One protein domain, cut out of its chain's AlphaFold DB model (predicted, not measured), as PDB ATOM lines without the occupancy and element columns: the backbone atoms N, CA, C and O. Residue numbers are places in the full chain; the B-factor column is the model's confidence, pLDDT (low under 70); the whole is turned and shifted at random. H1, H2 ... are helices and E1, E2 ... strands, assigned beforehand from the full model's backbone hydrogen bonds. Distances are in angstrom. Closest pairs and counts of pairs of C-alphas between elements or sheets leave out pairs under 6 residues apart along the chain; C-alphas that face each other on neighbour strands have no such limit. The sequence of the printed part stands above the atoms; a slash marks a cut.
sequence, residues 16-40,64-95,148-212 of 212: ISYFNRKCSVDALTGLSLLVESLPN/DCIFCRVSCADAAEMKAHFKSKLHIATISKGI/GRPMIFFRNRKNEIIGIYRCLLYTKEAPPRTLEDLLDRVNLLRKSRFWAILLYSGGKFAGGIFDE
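AT A GLANCE: This is residues 16 to 40, 64 to 95 and 148 to 212 of the 212 residues of an uncharacterized protein of Taenia asiatica (UniProt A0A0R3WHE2). Two separate lobes are spanned by a long two-stranded hairpin, E4 and E5, with an open gap between them. The larger lobe gathers the short hairpin E2 and E3 with helices H1, H4 and H5; the smaller holds E1, H2 and H3, and the tip of the long hairpin comes near H2. The printed part has 122 residues, with five named helices and five named strands in the order H1, E1, H2, H3, E2, E3, H4, H5, E4, E5; the class is mixed, helices and strands, and both two-stranded sheets are antiparallel. The whole is loose, with a radius of gyration of the C-alphas of 18.2 A and spans of 49 by 37 by 25 A.

IN THESE COORDINATES: H1, residues 21 to 27, begins at C-alpha 21 at (-82.266, 38.172, 229.457). Residues 28 to 40 hold no named element. E1 is residues 70 to 72, H2 is residues 75 to 83, 12.5 A long, and H3 is residues 85 to 94, 14.3 A long. E2, residues 151 to 155, and E3, residues 161 to 165, are each 13.2 A long. H4 is residues 166 to 169. H5, residues 179 to 191, is 18.5 A long and begins at C-alpha 179 at (-88.045, 57.875, 241.257). E4, residues 194 to 201, measures 23.0 A, and E5, residues 204 to 211, measures 23.5 A and ends at C-alpha 211 at (-84.593, 40.049, 219.129).

HOW THE PARTS SIT: E2 and E3 form a hairpin with directions at 150 degrees; N 152 and O 164 are within hydrogen-bond range at 2.8 A. Residues 32 to 33 pair antiparallel with residues 154 to 155 of E2. H4 and H5 touch, the closest C-alphas being those of Leu 169 and Arg 185, 5.7 A. H5 only just touches H1, with residue 190 alone and 3 pairs of C-alphas within 8 A; the closest are those of Val 25 and Arg 190, 6.4 A. H1 and H5 run opposite ways at a shallow tilt of 26 degrees. E4 and E5 form a hairpin at 170 degrees, with N 197 and O 208 at 2.9 A. The closest C-alphas of H2 and E4 are those of Phe 82 and Ser 201, 7.4 A. H2 and H3 are close but not clearly touching, at a steep tilt of 66 degrees; their closest C-alphas, of His 81 and His 87, are 6.7 A apart. E1 pairs with no named strand, but residues 64 to 65 pair antiparallel with its residues 70 to 71. Every O i to N i+4 pair is within hydrogen-bond range in H1, H2, H3 and H5; H4 is too short for such a pair.

THE WHOLE: The two C-alphas farthest apart, of Ala 76 and Lys 158, are 51.4 A apart. Residues 41 to 63 and 96 to 147 are not printed; the gaps across these cuts are 28.7 A and 15.6 A between C-alphas. Of the links printed whole, none is long. Thirteen residues have pLDDT under 70, among them residues 34 to 40.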
ATOM      1  N   ILE A  16     -72.759  44.257 231.500       75.44
ATOM      2  CA  ILE A  16     -73.897  43.355 231.357       75.44
ATOM      3  C   ILE A  16     -74.616  43.717 230.062       75.44
ATOM      4  O   ILE A  16     -75.018  44.864 229.862       75.44
ATOM      5  N   SER A  17     -74.742  42.742 229.164       73.50
ATOM      6  CA  SER A  17     -75.543  42.902 227.954       73.50
ATOM      7  C   SER A  17     -77.027  42.880 228.315       73.50
ATOM      8  O   SER A  17     -77.485  41.948 228.977       73.50
ATOM      9  N   TYR A  18     -77.784  43.870 227.839       73.25
ATOM     10  CA  TYR A  18     -79.249  43.838 227.905       73.25
ATOM     11  C   TYR A  18     -79.836  42.728 227.021       73.25
ATOM     12  O   TYR A  18     -80.894  42.207 227.345       73.25
ATOM     13  N   PHE A  19     -79.105  42.308 225.982       70.25
ATOM     14  CA  PHE A  19     -79.447  41.193 225.086       70.25
ATOM     15  C   PHE A  19     -79.145  39.812 225.680       70.25
ATOM     16  O   PHE A  19     -78.983  38.849 224.944       70.25
ATOM     17  N   ASN A  20     -78.898  39.733 226.987       73.62
ATOM     18  CA  ASN A  20     -78.890  38.467 227.697       73.62
ATOM     19  C   ASN A  20     -79.924  38.575 228.811       73.62
ATOM     20  O   ASN A  20     -79.663  39.144 229.880       73.62
ATOM     21  N   ARG A  21     -81.120  38.048 228.551       69.75
ATOM     22  CA  ARG A  21     -82.266  38.172 229.457       69.75
ATOM     23  C   ARG A  21     -81.988  37.649 230.866       69.75
ATOM     24  O   ARG A  21     -82.417  38.261 231.843       69.75
ATOM     25  N   LYS A  22     -81.277  36.527 231.003       72.00
ATOM     26  CA  LYS A  22     -81.027  35.913 232.318       72.00
ATOM     27  C   LYS A  22     -80.135  36.805 233.182       72.00
ATOM     28  O   LYS A  22     -80.463  37.059 234.338       72.00
ATOM     29  N   CYS A  23     -79.044  37.307 232.607       69.56
ATOM     30  CA  CYS A  23     -78.085  38.147 233.321       69.56
ATOM     31  C   CYS A  23     -78.634  39.556 233.596       69.56
ATOM     32  O   CYS A  23     -78.414  40.104 234.675       69.56
ATOM     33  N   SER A  24     -79.376  40.137 232.649       74.81
ATOM     34  CA  SER A  24     -79.950  41.480 232.802       74.81
ATOM     35  C   SER A  24     -81.092  41.521 233.818       74.81
ATOM     36  O   SER A  24     -81.132  42.429 234.643       74.81
ATOM     37  N   VAL A  25     -81.996  40.533 233.830       77.88
ATOM     38  CA  VAL A  25     -83.108  40.495 234.796       77.88
ATOM     39  C   VAL A  25     -82.591  40.399 236.229       77.88
ATOM     40  O   VAL A  25     -83.074  41.134 237.087       77.88
ATOM     41  N   ASP A  26     -81.607  39.539 236.491       80.25
ATOM     42  CA  ASP A  26     -81.034  39.376 237.831       80.25
ATOM     43  C   ASP A  26     -80.353  40.670 238.312       80.25
ATOM     44  O   ASP A  26     -80.639  41.165 239.402       80.25
ATOM     45  N   ALA A  27     -79.542  41.295 237.452       79.25
ATOM     46  CA  ALA A  27     -78.842  42.536 237.778       79.25
ATOM     47  C   ALA A  27     -79.774  43.744 237.974       79.25
ATOM     48  O   ALA A  27     -79.467  44.628 238.771       79.25
ATOM     49  N   LEU A  28     -80.907  43.785 237.265       82.12
ATOM     50  CA  LEU A  28     -81.866  44.897 237.287       82.12
ATOM     51  C   LEU A  28     -83.020  44.695 238.282       82.12
ATOM     52  O   LEU A  28     -83.949  45.503 238.324       82.12
ATOM     53  N   THR A  29     -83.005  43.623 239.078       81.44
ATOM     54  CA  THR A  29     -84.065  43.359 240.059       81.44
ATOM     55  C   THR A  29     -83.775  44.042 241.395       81.44
ATOM     56  O   THR A  29     -82.708  43.882 241.985       81.44
ATOM     57  N   GLY A  30     -84.779  44.758 241.920       77.88
ATOM     58  CA  GLY A  30     -84.715  45.414 243.230       77.88
ATOM     59  C   GLY A  30     -83.687  46.537 243.292       77.88
ATOM     60  O   GLY A  30     -82.898  46.590 244.229       77.88
ATOM     61  N   LEU A  31     -83.692  47.389 242.268       82.94
ATOM     62  CA  LEU A  31     -82.819  48.548 242.183       82.94
ATOM     63  C   LEU A  31     -83.270  49.653 243.142       82.94
ATOM     64  O   LEU A  31     -84.442  50.021 243.160       82.94
ATOM     65  N   SER A  32     -82.320  50.221 243.876       81.44
ATOM     66  CA  SER A  32     -82.464  51.476 244.614       81.44
ATOM     67  C   SER A  32     -81.501  52.521 244.051       81.44
ATOM     68  O   SER A  32     -80.404  52.197 243.599       81.44
ATOM     69  N   LEU A  33     -81.910  53.787 244.001       80.12
ATOM     70  CA  LEU A  33     -81.074  54.848 243.438       80.12
ATOM     71  C   LEU A  33     -79.918  55.175 244.396       80.12
ATOM     72  O   LEU A  33     -80.142  55.383 245.585       80.12
ATOM     73  N   LEU A  34     -78.684  55.230 243.883       69.25
ATOM     74  CA  LEU A  34     -77.480  55.438 244.703       69.25
ATOM     75  C   LEU A  34     -77.096  56.920 244.874       69.25
ATOM     76  O   LEU A  34     -76.197  57.224 245.652       69.25
ATOM     77  N   VAL A  35     -77.747  57.843 244.155       56.25
ATOM     78  CA  VAL A  35     -77.469  59.287 244.236       56.25
ATOM     79  C   VAL A  35     -78.777  60.078 244.216       56.25
ATOM     80  O   VAL A  35     -79.474  60.116 243.203       56.25
ATOM     81  N   GLU A  36     -79.089  60.723 245.338       59.75
ATOM     82  CA  GLU A  36     -80.219  61.640 245.500       59.75
ATOM     83  C   GLU A  36     -79.992  62.946 244.727       59.75
ATOM     84  O   GLU A  36     -79.078  63.718 245.014       59.75
ATOM     85  N   SER A  37     -80.821  63.177 243.708       47.81
ATOM     86  CA  SER A  37     -81.536  64.434 243.410       47.81
ATOM     87  C   SER A  37     -82.046  64.370 241.969       47.81
ATOM     88  O   SER A  37     -81.322  64.625 241.017       47.81
ATOM     89  N   LEU A  38     -83.313  64.010 241.771       54.62
ATOM     90  CA  LEU A  38     -83.953  64.242 240.472       54.62
ATOM     91  C   LEU A  38     -83.966  65.756 240.196       54.62
ATOM     92  O   LEU A  38     -84.043  66.542 241.145       54.62
ATOM     93  N   PRO A  39     -83.866  66.198 238.929       52.34
ATOM     94  CA  PRO A  39     -83.994  67.610 238.607       52.34
ATOM     95  C   PRO A  39     -85.391  68.090 239.018       52.34
ATOM     96  O   PRO A  39     -86.375  67.850 238.322       52.34
ATOM     97  N   ASN A  40     -85.467  68.762 240.165       44.19
ATOM     98  CA  ASN A  40     -86.659  69.459 240.622       44.19
ATOM     99  C   ASN A  40     -86.900  70.634 239.666       44.19
ATOM    100  O   ASN A  40     -86.238  71.666 239.756       44.19
ATOM    101  N   ASP A  64     -77.212  69.630 212.943       84.44
ATOM    102  CA  ASP A  64     -76.154  70.005 213.883       84.44
ATOM    103  C   ASP A  64     -75.201  68.838 214.149       84.44
ATOM    104  O   ASP A  64     -75.610  67.715 214.453       84.44
ATOM    105  N   CYS A  65     -73.901  69.112 214.099       81.06
ATOM    106  CA  CYS A  65     -72.882  68.164 214.520       81.06
ATOM    107  C   CYS A  65     -72.578  68.328 216.013       81.06
ATOM    108  O   CYS A  65     -71.982  69.318 216.429       81.06
ATOM    109  N   ILE A  66     -72.908  67.324 216.831       81.38
ATOM    110  CA  ILE A  66     -72.723  67.370 218.295       81.38
ATOM    111  C   ILE A  66     -71.238  67.443 218.695       81.38
ATOM    112  O   ILE A  66     -70.891  68.108 219.672       81.38
ATOM    113  N   PHE A  67     -70.355  66.775 217.945       77.19
ATOM    114  CA  PHE A  67     -68.920  66.713 218.248       77.19
ATOM    115  C   PHE A  67     -68.185  68.003 217.886       77.19
ATOM    116  O   PHE A  67     -67.332  68.457 218.644       77.19
ATOM    117  N   CYS A  68     -68.526  68.603 216.746       83.12
ATOM    118  CA  CYS A  68     -67.894  69.834 216.279       83.12
ATOM    119  C   CYS A  68     -68.644  71.097 216.717       83.12
ATOM    120  O   CYS A  68     -68.083  72.181 216.621       83.12
ATOM    121  N   ARG A  69     -69.885  70.958 217.203       83.94
ATOM    122  CA  ARG A  69     -70.812  72.057 217.522       83.94
ATOM    123  C   ARG A  69     -71.022  73.019 216.346       83.94
ATOM    124  O   ARG A  69     -71.106  74.226 216.538       83.94
ATOM    125  N   VAL A  70     -71.095  72.462 215.138       84.81
ATOM    126  CA  VAL A  70     -71.326  73.198 213.887       84.81
ATOM    127  C   VAL A  70     -72.736  72.905 213.394       84.81
ATOM    128  O   VAL A  70     -73.122  71.736 213.321       84.81
ATOM    129  N   SER A  71     -73.469  73.955 213.043       87.00
ATOM    130  CA  SER A  71     -74.752  73.876 212.346       87.00
ATOM    131  C   SER A  71     -74.518  73.917 210.839       87.00
ATOM    132  O   SER A  71     -73.753  74.746 210.358       87.00
ATOM    133  N   CYS A  72     -75.161  73.018 210.108       85.50
ATOM    134  CA  CYS A  72     -75.143  72.921 208.653       85.50
ATOM    135  C   CYS A  72     -76.503  73.389 208.116       85.50
ATOM    136  O   CYS A  72     -77.545  73.132 208.728       85.50
ATOM    137  N   ALA A  73     -76.502  74.063 206.971       84.44
ATOM    138  CA  ALA A  73     -77.707  74.555 206.318       84.44
ATOM    139  C   ALA A  73     -78.521  73.414 205.693       84.44
ATOM    140  O   ALA A  73     -79.752  73.436 205.732       84.44
ATOM    141  N   ASP A  74     -77.847  72.398 205.148       84.31
ATOM    142  CA  ASP A  74     -78.494  71.266 204.496       84.31
ATOM    143  C   ASP A  74     -77.786  69.918 204.741       84.31
ATOM    144  O   ASP A  74     -76.710  69.807 205.345       84.31
ATOM    145  N   ALA A  75     -78.417  68.846 204.256       80.75
ATOM    146  CA  ALA A  75     -77.888  67.494 204.369       80.75
ATOM    147  C   ALA A  75     -76.608  67.267 203.539       80.75
ATOM    148  O   ALA A  75     -75.845  66.347 203.849       80.75
ATOM    149  N   ALA A  76     -76.377  68.042 202.474       84.75
ATOM    150  CA  ALA A  76     -75.186  67.926 201.636       84.75
ATOM    151  C   ALA A  76     -73.962  68.518 202.349       84.75
ATOM    152  O   ALA A  76     -72.924  67.857 202.427       84.75
ATOM    153  N   GLU A  77     -74.115  69.687 202.965       86.69
ATOM    154  CA  GLU A  77     -73.122  70.334 203.815       86.69
ATOM    155  C   GLU A  77     -72.804  69.471 205.038       86.69
ATOM    156  O   GLU A  77     -71.636  69.224 205.334       86.69
ATOM    157  N   MET A  78     -73.820  68.892 205.685       85.94
ATOM    158  CA  MET A  78     -73.600  67.965 206.795       85.94
ATOM    159  C   MET A  78     -72.789  66.729 206.358       85.94
ATOM    160  O   MET A  78     -71.869  66.301 207.060       85.94
ATOM    161  N   LYS A  79     -73.069  66.159 205.176       84.62
ATOM    162  CA  LYS A  79     -72.270  65.052 204.613       84.62
ATOM    163  C   LYS A  79     -70.833  65.481 204.310       84.62
ATOM    164  O   LYS A  79     -69.918  64.700 204.575       84.62
ATOM    165  N   ALA A  80     -70.625  66.682 203.772       87.06
ATOM    166  CA  ALA A  80     -69.293  67.227 203.520       87.06
ATOM    167  C   ALA A  80     -68.522  67.438 204.833       87.06
ATOM    168  O   ALA A  80     -67.371  67.014 204.951       87.06
ATOM    169  N   HIS A  81     -69.185  67.979 205.858       89.00
ATOM    170  CA  HIS A  81     -68.638  68.138 207.201       89.00
ATOM    171  C   HIS A  81     -68.191  66.796 207.801       89.00
ATOM    172  O   HIS A  81     -67.053  66.688 208.258       89.00
ATOM    173  N   PHE A  82     -69.028  65.752 207.738       85.12
ATOM    174  CA  PHE A  82     -68.690  64.412 208.244       85.12
ATOM    175  C   PHE A  82     -67.475  63.779 207.549       85.12
ATOM    176  O   PHE A  82     -66.771  62.976 208.158       85.12
ATOM    177  N   LYS A  83     -67.219  64.138 206.286       85.75
ATOM    178  CA  LYS A  83     -66.047  63.685 205.522       85.75
ATOM    179  C   LYS A  83     -64.799  64.542 205.760       85.75
ATOM    180  O   LYS A  83     -63.715  64.168 205.322       85.75
ATOM    181  N   SER A  84     -64.923  65.684 206.438       86.06
ATOM    182  CA  SER A  84     -63.799  66.596 206.656       86.06
ATOM    183  C   SER A  84     -62.746  66.000 207.600       86.06
ATOM    184  O   SER A  84     -63.064  65.362 208.608       86.06
ATOM    185  N   LYS A  85     -61.463  66.267 207.311       87.19
ATOM    186  CA  LYS A  85     -60.333  65.837 208.158       87.19
ATOM    187  C   LYS A  85     -60.457  66.367 209.591       87.19
ATOM    188  O   LYS A  85     -60.125  65.657 210.536       87.19
ATOM    189  N   LEU A  86     -60.984  67.586 209.746       83.69
ATOM    190  CA  LEU A  86     -61.216  68.213 211.046       83.69
ATOM    191  C   LEU A  86     -62.205  67.395 211.886       83.69
ATOM    192  O   LEU A  86     -61.897  67.038 213.019       83.69
ATOM    193  N   HIS A  87     -63.356  67.044 211.312       84.81
ATOM    194  CA  HIS A  87     -64.371  66.256 212.002       84.81
ATOM    195  C   HIS A  87     -63.848  64.873 212.420       84.81
ATOM    196  O   HIS A  87     -63.992  64.468 213.577       84.81
ATOM    197  N   ILE A  88     -63.172  64.172 211.503       84.56
ATOM    198  CA  ILE A  88     -62.581  62.847 211.755       84.56
ATOM    199  C   ILE A  88     -61.535  62.912 212.880       84.56
ATOM    200  O   ILE A  88     -61.506  62.036 213.754       84.56
ATOM    201  N   ALA A  89     -60.697  63.953 212.898       82.19
ATOM    202  CA  ALA A  89     -59.705  64.166 213.947       82.19
ATOM    203  C   ALA A  89     -60.360  64.456 215.308       82.19
ATOM    204  O   ALA A  89     -59.940  63.888 216.317       82.19
ATOM    205  N   THR A  90     -61.413  65.277 215.346       81.69
ATOM    206  CA  THR A  90     -62.166  65.573 216.575       81.69
ATOM    207  C   THR A  90     -62.816  64.319 217.158       81.69
ATOM    208  O   THR A  90     -62.663  64.062 218.353       81.69
ATOM    209  N   ILE A  91     -63.465  63.489 216.333       79.62
ATOM    210  CA  ILE A  91     -64.015  62.197 216.785       79.62
ATOM    211  C   ILE A  91     -62.902  61.291 217.313       79.62
ATOM    212  O   ILE A  91     -63.035  60.698 218.382       79.62
ATOM    213  N   SER A  92     -61.791  61.195 216.582       78.38
ATOM    214  CA  SER A  92     -60.683  60.307 216.944       78.38
ATOM    215  C   SER A  92     -60.024  60.680 218.272       78.38
ATOM    216  O   SER A  92     -59.564  59.783 218.970       78.38
ATOM    217  N   LYS A  93     -60.007  61.971 218.631       76.12
ATOM    218  CA  LYS A  93     -59.531  62.471 219.933       76.12
ATOM    219  C   LYS A  93     -60.553  62.280 221.059       76.12
ATOM    220  O   LYS A  93     -60.162  62.095 222.205       76.12
ATOM    221  N   GLY A  94     -61.850  62.341 220.750       63.12
ATOM    222  CA  GLY A  94     -62.934  62.207 221.730       63.12
ATOM    223  C   GLY A  94     -63.255  60.766 222.142       63.12
ATOM    224  O   GLY A  94     -63.943  60.555 223.140       63.12
ATOM    225  N   ILE A  95     -62.768  59.772 221.397       56.66
ATOM    226  CA  ILE A  95     -62.873  58.355 221.756       56.66
ATOM    227  C   ILE A  95     -61.584  57.974 222.494       56.66
ATOM    228  O   ILE A  95     -60.523  58.021 221.873       56.66
ATOM    229  N   GLY A 148     -74.058  65.986 232.105       57.53
ATOM    230  CA  GLY A 148     -72.808  65.444 231.552       57.53
ATOM    231  C   GLY A 148     -72.445  64.024 231.972       57.53
ATOM    232  O   GLY A 148     -71.563  63.433 231.359       57.53
ATOM    233  N   ARG A 149     -73.126  63.435 232.965       70.44
ATOM    234  CA  ARG A 149     -72.897  62.025 233.320       70.44
ATOM    235  C   ARG A 149     -73.704  61.111 232.389       70.44
ATOM    236  O   ARG A 149     -74.932  61.204 232.377       70.44
ATOM    237  N   PRO A 150     -73.055  60.223 231.613       81.25
ATOM    238  CA  PRO A 150     -73.752  59.366 230.656       81.25
ATOM    239  C   PRO A 150     -74.511  58.217 231.330       81.25
ATOM    240  O   PRO A 150     -75.323  57.579 230.666       81.25
ATOM    241  N   MET A 151     -74.260  57.949 232.615       86.25
ATOM    242  CA  MET A 151     -74.834  56.836 233.373       86.25
ATOM    243  C   MET A 151     -75.543  57.301 234.647       86.25
ATOM    244  O   MET A 151     -75.156  58.294 235.263       86.25
ATOM    245  N   ILE A 152     -76.545  56.526 235.048       86.81
ATOM    246  CA  ILE A 152     -77.277  56.620 236.310       86.81
ATOM    247  C   ILE A 152     -76.955  55.371 237.122       86.81
ATOM    248  O   ILE A 152     -76.998  54.265 236.586       86.81
ATOM    249  N   PHE A 153     -76.608  55.558 238.392       87.88
ATOM    250  CA  PHE A 153     -76.148  54.480 239.258       87.88
ATOM    251  C   PHE A 153     -77.246  54.029 240.215       87.88
ATOM    252  O   PHE A 153     -77.864  54.837 240.910       87.88
ATOM    253  N   PHE A 154     -77.430  52.720 240.270       88.31
ATOM    254  CA  PHE A 154     -78.372  52.029 241.129       88.31
ATOM    255  C   PHE A 154     -77.638  50.997 241.970       88.31
ATOM    256  O   PHE A 154     -76.550  50.549 241.610       88.31
ATOM    257  N   ARG A 155     -78.251  50.591 243.071       87.75
ATOM    258  CA  ARG A 155     -77.821  49.470 243.887       87.75
ATOM    259  C   ARG A 155     -78.808  48.336 243.721       87.75
ATOM    260  O   ARG A 155     -80.005  48.560 243.864       87.75
ATOM    261  N   ASN A 156     -78.334  47.141 243.399       86.50
ATOM    262  CA  ASN A 156     -79.206  45.970 243.325       86.50
ATOM    263  C   ASN A 156     -79.350  45.283 244.697       86.50
ATOM    264  O   ASN A 156     -78.722  45.672 245.685       86.50
ATOM    265  N   ARG A 157     -80.142  44.205 244.752       84.88
ATOM    266  CA  ARG A 157     -80.338  43.396 245.974       84.88
ATOM    267  C   ARG A 157     -79.064  42.729 246.496       84.88
ATOM    268  O   ARG A 157     -78.979  42.450 247.685       84.88
ATOM    269  N   LYS A 158     -78.085  42.478 245.624       83.62
ATOM    270  CA  LYS A 158     -76.763  41.937 245.982       83.62
ATOM    271  C   LYS A 158     -75.802  43.022 246.472       83.62
ATOM    272  O   LYS A 158     -74.631  42.746 246.707       83.62
ATOM    273  N   ASN A 159     -76.295  44.248 246.652       80.25
ATOM    274  CA  ASN A 159     -75.531  45.411 247.083       80.25
ATOM    275  C   ASN A 159     -74.476  45.886 246.060       80.25
ATOM    276  O   ASN A 159     -73.607  46.687 246.414       80.25
ATOM    277  N   GLU A 160     -74.574  45.434 244.806       84.88
ATOM    278  CA  GLU A 160     -73.692  45.792 243.693       84.88
ATOM    279  C   GLU A 160     -74.131  47.118 243.059       84.88
ATOM    280  O   GLU A 160     -75.323  47.437 243.008       84.88
ATOM    281  N   ILE A 161     -73.161  47.884 242.551       85.12
ATOM    282  CA  ILE A 161     -73.411  49.151 241.858       85.12
ATOM    283  C   ILE A 161     -73.639  48.873 240.372       85.12
ATOM    284  O   ILE A 161     -72.742  48.407 239.672       85.12
ATOM    285  N   ILE A 162     -74.825  49.217 239.879       87.25
ATOM    286  CA  ILE A 162     -75.235  49.053 238.486       87.25
ATOM    287  C   ILE A 162     -75.347  50.426 237.826       87.25
ATOM    288  O   ILE A 162     -76.160  51.257 238.227       87.25
ATOM    289  N   GLY A 163     -74.535  50.664 236.798       88.06
ATOM    290  CA  GLY A 163     -74.620  51.855 235.954       88.06
ATOM    291  C   GLY A 163     -75.474  51.597 234.715       88.06
ATOM    292  O   GLY A 163     -75.142  50.732 233.906       88.06
ATOM    293  N   ILE A 164     -76.544  52.367 234.529       87.81
ATOM    294  CA  ILE A 164     -77.396  52.319 233.334       87.81
ATOM    295  C   ILE A 164     -77.189  53.594 232.524       87.81
ATOM    296  O   ILE A 164     -77.270  54.694 233.070       87.81
ATOM    297  N   TYR A 165     -76.945  53.473 231.217       88.06
ATOM    298  CA  TYR A 165     -76.819  54.643 230.351       88.06
ATOM    299  C   TYR A 165     -78.114  55.459 230.333       88.06
ATOM    300  O   TYR A 165     -79.196  54.935 230.084       88.06
ATOM    301  N   ARG A 166     -77.990  56.771 230.535       88.12
ATOM    302  CA  ARG A 166     -79.111  57.711 230.582       88.12
ATOM    303  C   ARG A 166     -79.958  57.665 229.311       88.12
ATOM    304  O   ARG A 166     -81.176  57.706 229.411       88.12
ATOM    305  N   CYS A 167     -79.324  57.542 228.143       85.94
ATOM    306  CA  CYS A 167     -80.024  57.487 226.856       85.94
ATOM    307  C   CYS A 167     -80.963  56.281 226.712       85.94
ATOM    308  O   CYS A 167     -81.863  56.329 225.883       85.94
ATOM    309  N   LEU A 168     -80.782  55.231 227.520       88.19
ATOM    310  CA  LEU A 168     -81.696  54.089 227.560       88.19
ATOM    311  C   LEU A 168     -82.941  54.379 228.409       88.19
ATOM    312  O   LEU A 168     -83.961  53.725 228.249       88.19
ATOM    313  N   LEU A 169     -82.868  55.347 229.322       88.56
ATOM    314  CA  LEU A 169     -83.935  55.641 230.276       88.56
ATOM    315  C   LEU A 169     -84.779  56.833 229.818       88.56
ATOM    316  O   LEU A 169     -86.007  56.803 229.910       88.56
ATOM    317  N   TYR A 170     -84.133  57.897 229.341       87.19
ATOM    318  CA  TYR A 170     -84.817  59.107 228.898       87.19
ATOM    319  C   TYR A 170     -83.928  60.017 228.047       87.19
ATOM    320  O   TYR A 170     -82.696  59.996 228.118       87.19
ATOM    321  N   THR A 171     -84.580  60.879 227.270       83.88
ATOM    322  CA  THR A 171     -83.936  61.938 226.489       83.88
ATOM    323  C   THR A 171     -83.968  63.271 227.246       83.88
ATOM    324  O   THR A 171     -84.496  63.367 228.354       83.88
ATOM    325  N   LYS A 172     -83.353  64.327 226.704       78.25
ATOM    326  CA  LYS A 172     -83.328  65.636 227.386       78.25
ATOM    327  C   LYS A 172     -84.707  66.299 227.429       78.25
ATOM    328  O   LYS A 172     -84.960  67.093 228.325       78.25
ATOM    329  N   GLU A 173     -85.570  65.938 226.492       76.56
ATOM    330  CA  GLU A 173     -86.901  66.497 226.271       76.56
ATOM    331  C   GLU A 173     -87.943  65.898 227.229       76.56
ATOM    332  O   GLU A 173     -88.956  66.531 227.509       76.56
ATOM    333  N   ALA A 174     -87.682  64.703 227.769       81.44
ATOM    334  CA  ALA A 174     -88.593  63.995 228.669       81.44
ATOM    335  C   ALA A 174     -87.866  63.416 229.900       81.44
ATOM    336  O   ALA A 174     -87.812  62.191 230.057       81.44
ATOM    337  N   PRO A 175     -87.276  64.258 230.773       84.31
ATOM    338  CA  PRO A 175     -86.617  63.787 231.982       84.31
ATOM    339  C   PRO A 175     -87.628  63.212 232.989       84.31
ATOM    340  O   PRO A 175     -88.727  63.756 233.124       84.31
ATOM    341  N   PRO A 176     -87.261  62.147 233.724       85.38
ATOM    342  CA  PRO A 176     -88.108  61.581 234.753       85.38
ATOM    343  C   PRO A 176     -88.240  62.568 235.904       85.38
ATOM    344  O   PRO A 176     -87.266  63.211 236.306       85.38
ATOM    345  N   ARG A 177     -89.464  62.695 236.410       83.25
ATOM    346  CA  ARG A 177     -89.804  63.650 237.476       83.25
ATOM    347  C   ARG A 177     -89.761  63.010 238.858       83.25
ATOM    348  O   ARG A 177     -89.481  63.693 239.836       83.25
ATOM    349  N   THR A 178     -90.018  61.708 238.925       84.88
ATOM    350  CA  THR A 178     -90.058  60.926 240.162       84.88
ATOM    351  C   THR A 178     -89.158  59.697 240.054       84.88
ATOM    352  O   THR A 178     -88.733  59.302 238.962       84.88
ATOM    353  N   LEU A 179     -88.832  59.103 241.204       83.81
ATOM    354  CA  LEU A 179     -88.045  57.875 241.257       83.81
ATOM    355  C   LEU A 179     -88.835  56.711 240.652       83.81
ATOM    356  O   LEU A 179     -88.266  55.871 239.962       83.81
ATOM    357  N   GLU A 180     -90.144  56.700 240.867       85.69
ATOM    358  CA  GLU A 180     -91.072  55.702 240.345       85.69
ATOM    359  C   GLU A 180     -91.059  55.706 238.813       85.69
ATOM    360  O   GLU A 180     -90.860  54.654 238.218       85.69
ATOM    361  N   ASP A 181     -91.119  56.882 238.172       87.81
ATOM    362  CA  ASP A 181     -91.025  57.011 236.706       87.81
ATOM    363  C   ASP A 181     -89.678  56.477 236.177       87.81
ATOM    364  O   ASP A 181     -89.603  55.778 235.163       87.81
ATOM    365  N   LEU A 182     -88.583  56.733 236.899       88.12
ATOM    366  CA  LEU A 182     -87.272  56.186 236.554       88.12
ATOM    367  C   LEU A 182     -87.239  54.652 236.669       88.12
ATOM    368  O   LEU A 182     -86.713  53.983 235.778       88.12
ATOM    369  N   LEU A 183     -87.795  54.089 237.742       87.62
ATOM    370  CA  LEU A 183     -87.877  52.642 237.953       87.62
ATOM    371  C   LEU A 183     -88.810  51.970 236.937       87.62
ATOM    372  O   LEU A 183     -88.505  50.875 236.460       87.62
ATOM    373  N   ASP A 184     -89.894  52.632 236.543       87.88
ATOM    374  CA  ASP A 184     -90.805  52.171 235.498       87.88
ATOM    375  C   ASP A 184     -90.111  52.098 234.139       87.88
ATOM    376  O   ASP A 184     -90.261  51.106 233.418       87.88
ATOM    377  N   ARG A 185     -89.250  53.069 233.818       88.69
ATOM    378  CA  ARG A 185     -88.402  53.026 232.614       88.69
ATOM    379  C   ARG A 185     -87.402  51.880 232.660       88.69
ATOM    380  O   ARG A 185     -87.242  51.181 231.664       88.69
ATOM    381  N   VAL A 186     -86.775  51.614 233.807       88.94
ATOM    382  CA  VAL A 186     -85.906  50.431 233.957       88.94
ATOM    383  C   VAL A 186     -86.709  49.131 233.801       88.94
ATOM    384  O   VAL A 186     -86.255  48.178 233.161       88.94
ATOM    385  N   ASN A 187     -87.933  49.083 234.327       85.25
ATOM    386  CA  ASN A 187     -88.830  47.947 234.140       85.25
ATOM    387  C   ASN A 187     -89.231  47.754 232.676       85.25
ATOM    388  O   ASN A 187     -89.326  46.612 232.225       85.25
ATOM    389  N   LEU A 188     -89.450  48.840 231.935       85.56
ATOM    390  CA  LEU A 188     -89.712  48.795 230.501       85.56
ATOM    391  C   LEU A 188     -88.489  48.277 229.739       85.56
ATOM    392  O   LEU A 188     -88.637  47.382 228.912       85.56
ATOM    393  N   LEU A 189     -87.288  48.752 230.080       84.31
ATOM    394  CA  LEU A 189     -86.034  48.261 229.503       84.31
ATOM    395  C   LEU A 189     -85.880  46.748 229.656       84.31
ATOM    396  O   LEU A 189     -85.521  46.066 228.703       84.31
ATOM    397  N   ARG A 190     -86.218  46.213 230.833       80.00
ATOM    398  CA  ARG A 190     -86.198  44.770 231.115       80.00
ATOM    399  C   ARG A 190     -87.227  43.975 230.300       80.00
ATOM    400  O   ARG A 190     -87.044  42.779 230.086       80.00
ATOM    401  N   LYS A 191     -88.337  44.606 229.908       79.06
ATOM    402  CA  LYS A 191     -89.407  43.986 229.108       79.06
ATOM    403  C   LYS A 191     -89.189  44.148 227.601       79.06
ATOM    404  O   LYS A 191     -89.805  43.403 226.843       79.06
ATOM    405  N   SER A 192     -88.368  45.109 227.174       78.62
ATOM    406  CA  SER A 192     -88.117  45.381 225.760       78.62
ATOM    407  C   SER A 192     -87.369  44.220 225.112       78.62
ATOM    408  O   SER A 192     -86.257  43.893 225.521       78.62
ATOM    409  N   ARG A 193     -87.991  43.610 224.100       71.19
ATOM    410  CA  ARG A 193     -87.452  42.435 223.393       71.19
ATOM    411  C   ARG A 193     -86.782  42.777 222.073       71.19
ATOM    412  O   ARG A 193     -85.928  42.037 221.620       71.19
ATOM    413  N   PHE A 194     -87.136  43.925 221.504       81.94
ATOM    414  CA  PHE A 194     -86.648  44.365 220.210       81.94
ATOM    415  C   PHE A 194     -85.802  45.612 220.370       81.94
ATOM    416  O   PHE A 194     -86.241  46.614 220.941       81.94
ATOM    417  N   TRP A 195     -84.598  45.563 219.821       86.06
ATOM    418  CA  TRP A 195     -83.685  46.691 219.806       86.06
ATOM    419  C   TRP A 195     -83.200  46.937 218.391       86.06
ATOM    420  O   TRP A 195     -82.524  46.098 217.803       86.06
ATOM    421  N   ALA A 196     -83.521  48.109 217.854       89.69
ATOM    422  CA  ALA A 196     -82.951  48.565 216.600       89.69
ATOM    423  C   ALA A 196     -81.658  49.335 216.882       89.69
ATOM    424  O   ALA A 196     -81.673  50.355 217.573       89.69
ATOM    425  N   ILE A 197     -80.544  48.869 216.325       89.75
ATOM    426  CA  ILE A 197     -79.289  49.621 216.300       89.75
ATOM    427  C   ILE A 197     -79.088  50.118 214.878       89.75
ATOM    428  O   ILE A 197     -78.932  49.322 213.956       89.75
ATOM    429  N   LEU A 198     -79.093  51.440 214.716       91.12
ATOM    430  CA  LEU A 198     -78.883  52.115 213.440       91.12
ATOM    431  C   LEU A 198     -77.588  52.921 213.519       91.12
ATOM    432  O   LEU A 198     -77.429  53.788 214.378       91.12
ATOM    433  N   LEU A 199     -76.660  52.627 212.621       90.44
ATOM    434  CA  LEU A 199     -75.374  53.290 212.492       90.44
ATOM    435  C   LEU A 199     -75.327  53.958 211.124       90.44
ATOM    436  O   LEU A 199     -75.460  53.307 210.090       90.44
ATOM    437  N   TYR A 200     -75.109  55.266 211.111       87.75
ATOM    438  CA  TYR A 200     -74.934  56.025 209.882       87.75
ATOM    439  C   TYR A 200     -73.702  56.915 210.008       87.75
ATOM    440  O   TYR A 200     -73.588  57.691 210.954       87.75
ATOM    441  N   SER A 201     -72.764  56.789 209.071       84.94
ATOM    442  CA  SER A 201     -71.553  57.612 209.044       84.94
ATOM    443  C   SER A 201     -70.992  57.721 207.630       84.94
ATOM    444  O   SER A 201     -70.900  56.726 206.911       84.94
ATOM    445  N   GLY A 202     -70.627  58.935 207.208       80.62
ATOM    446  CA  GLY A 202     -69.938  59.177 205.934       80.62
ATOM    447  C   GLY A 202     -70.688  58.710 204.677       80.62
ATOM    448  O   GLY A 202     -70.053  58.434 203.662       80.62
ATOM    449  N   GLY A 203     -72.021  58.592 204.730       82.06
ATOM    450  CA  GLY A 203     -72.843  58.043 203.643       82.06
ATOM    451  C   GLY A 203     -72.986  56.516 203.650       82.06
ATOM    452  O   GLY A 203     -73.643  55.974 202.768       82.06
ATOM    453  N   LYS A 204     -72.409  55.821 204.638       85.69
ATOM    454  CA  LYS A 204     -72.610  54.387 204.880       85.69
ATOM    455  C   LYS A 204     -73.675  54.194 205.953       85.69
ATOM    456  O   LYS A 204     -73.702  54.930 206.940       85.69
ATOM    457  N   PHE A 205     -74.521  53.190 205.762       92.44
ATOM    458  CA  PHE A 205     -75.580  52.808 206.688       92.44
ATOM    459  C   PHE A 205     -75.414  51.339 207.077       92.44
ATOM    460  O   PHE A 205     -75.211  50.489 206.213       92.44
ATOM    461  N   ALA A 206     -75.508  51.051 208.370       92.94
ATOM    462  CA  ALA A 206     -75.610  49.707 208.915       92.94
ATOM    463  C   ALA A 206     -76.749  49.691 209.936       92.94
ATOM    464  O   ALA A 206     -76.866  50.596 210.760       92.94
ATOM    465  N   GLY A 207     -77.596  48.673 209.878       93.56
ATOM    466  CA  GLY A 207     -78.740  48.535 210.765       93.56
ATOM    467  C   GLY A 207     -78.923  47.084 211.170       93.56
ATOM    468  O   GLY A 207     -78.665  46.186 210.372       93.56
ATOM    469  N   GLY A 208     -79.364  46.859 212.401       91.62
ATOM    470  CA  GLY A 208     -79.700  45.532 212.898       91.62
ATOM    471  C   GLY A 208     -80.840  45.600 213.899       91.62
ATOM    472  O   GLY A 208     -80.924  46.548 214.683       91.62
ATOM    473  N   ILE A 209     -81.707  44.592 213.858       88.81
ATOM    474  CA  ILE A 209     -82.694  44.333 214.902       88.81
ATOM    475  C   ILE A 209     -82.154  43.189 215.753       88.81
ATOM    476  O   ILE A 209     -81.819  42.131 215.229       88.81
ATOM    477  N   PHE A 210     -82.060  43.420 217.054       82.88
ATOM    478  CA  PHE A 210     -81.766  42.397 218.044       82.88
ATOM    479  C   PHE A 210     -83.091  41.982 218.676       82.88
ATOM    480  O   PHE A 210     -83.800  42.838 219.208       82.88
ATOM    481  N   ASP A 211     -83.406  40.695 218.569       76.19
ATOM    482  CA  ASP A 211     -84.593  40.049 219.129       76.19
ATOM    483  C   ASP A 211     -84.148  38.842 219.975       76.19
ATOM    484  O   ASP A 211     -83.309  38.061 219.517       76.19
ATOM    485  N   GLU A 212     -84.657  38.734 221.210       59.97
ATOM    486  CA  GLU A 212     -84.379  37.647 222.181       59.97
ATOM    487  C   GLU A 212     -85.649  37.131 222.910       59.97
ATOM    488  O   GLU A 212     -86.472  37.905 223.484       59.97
TER     489      GLU A 212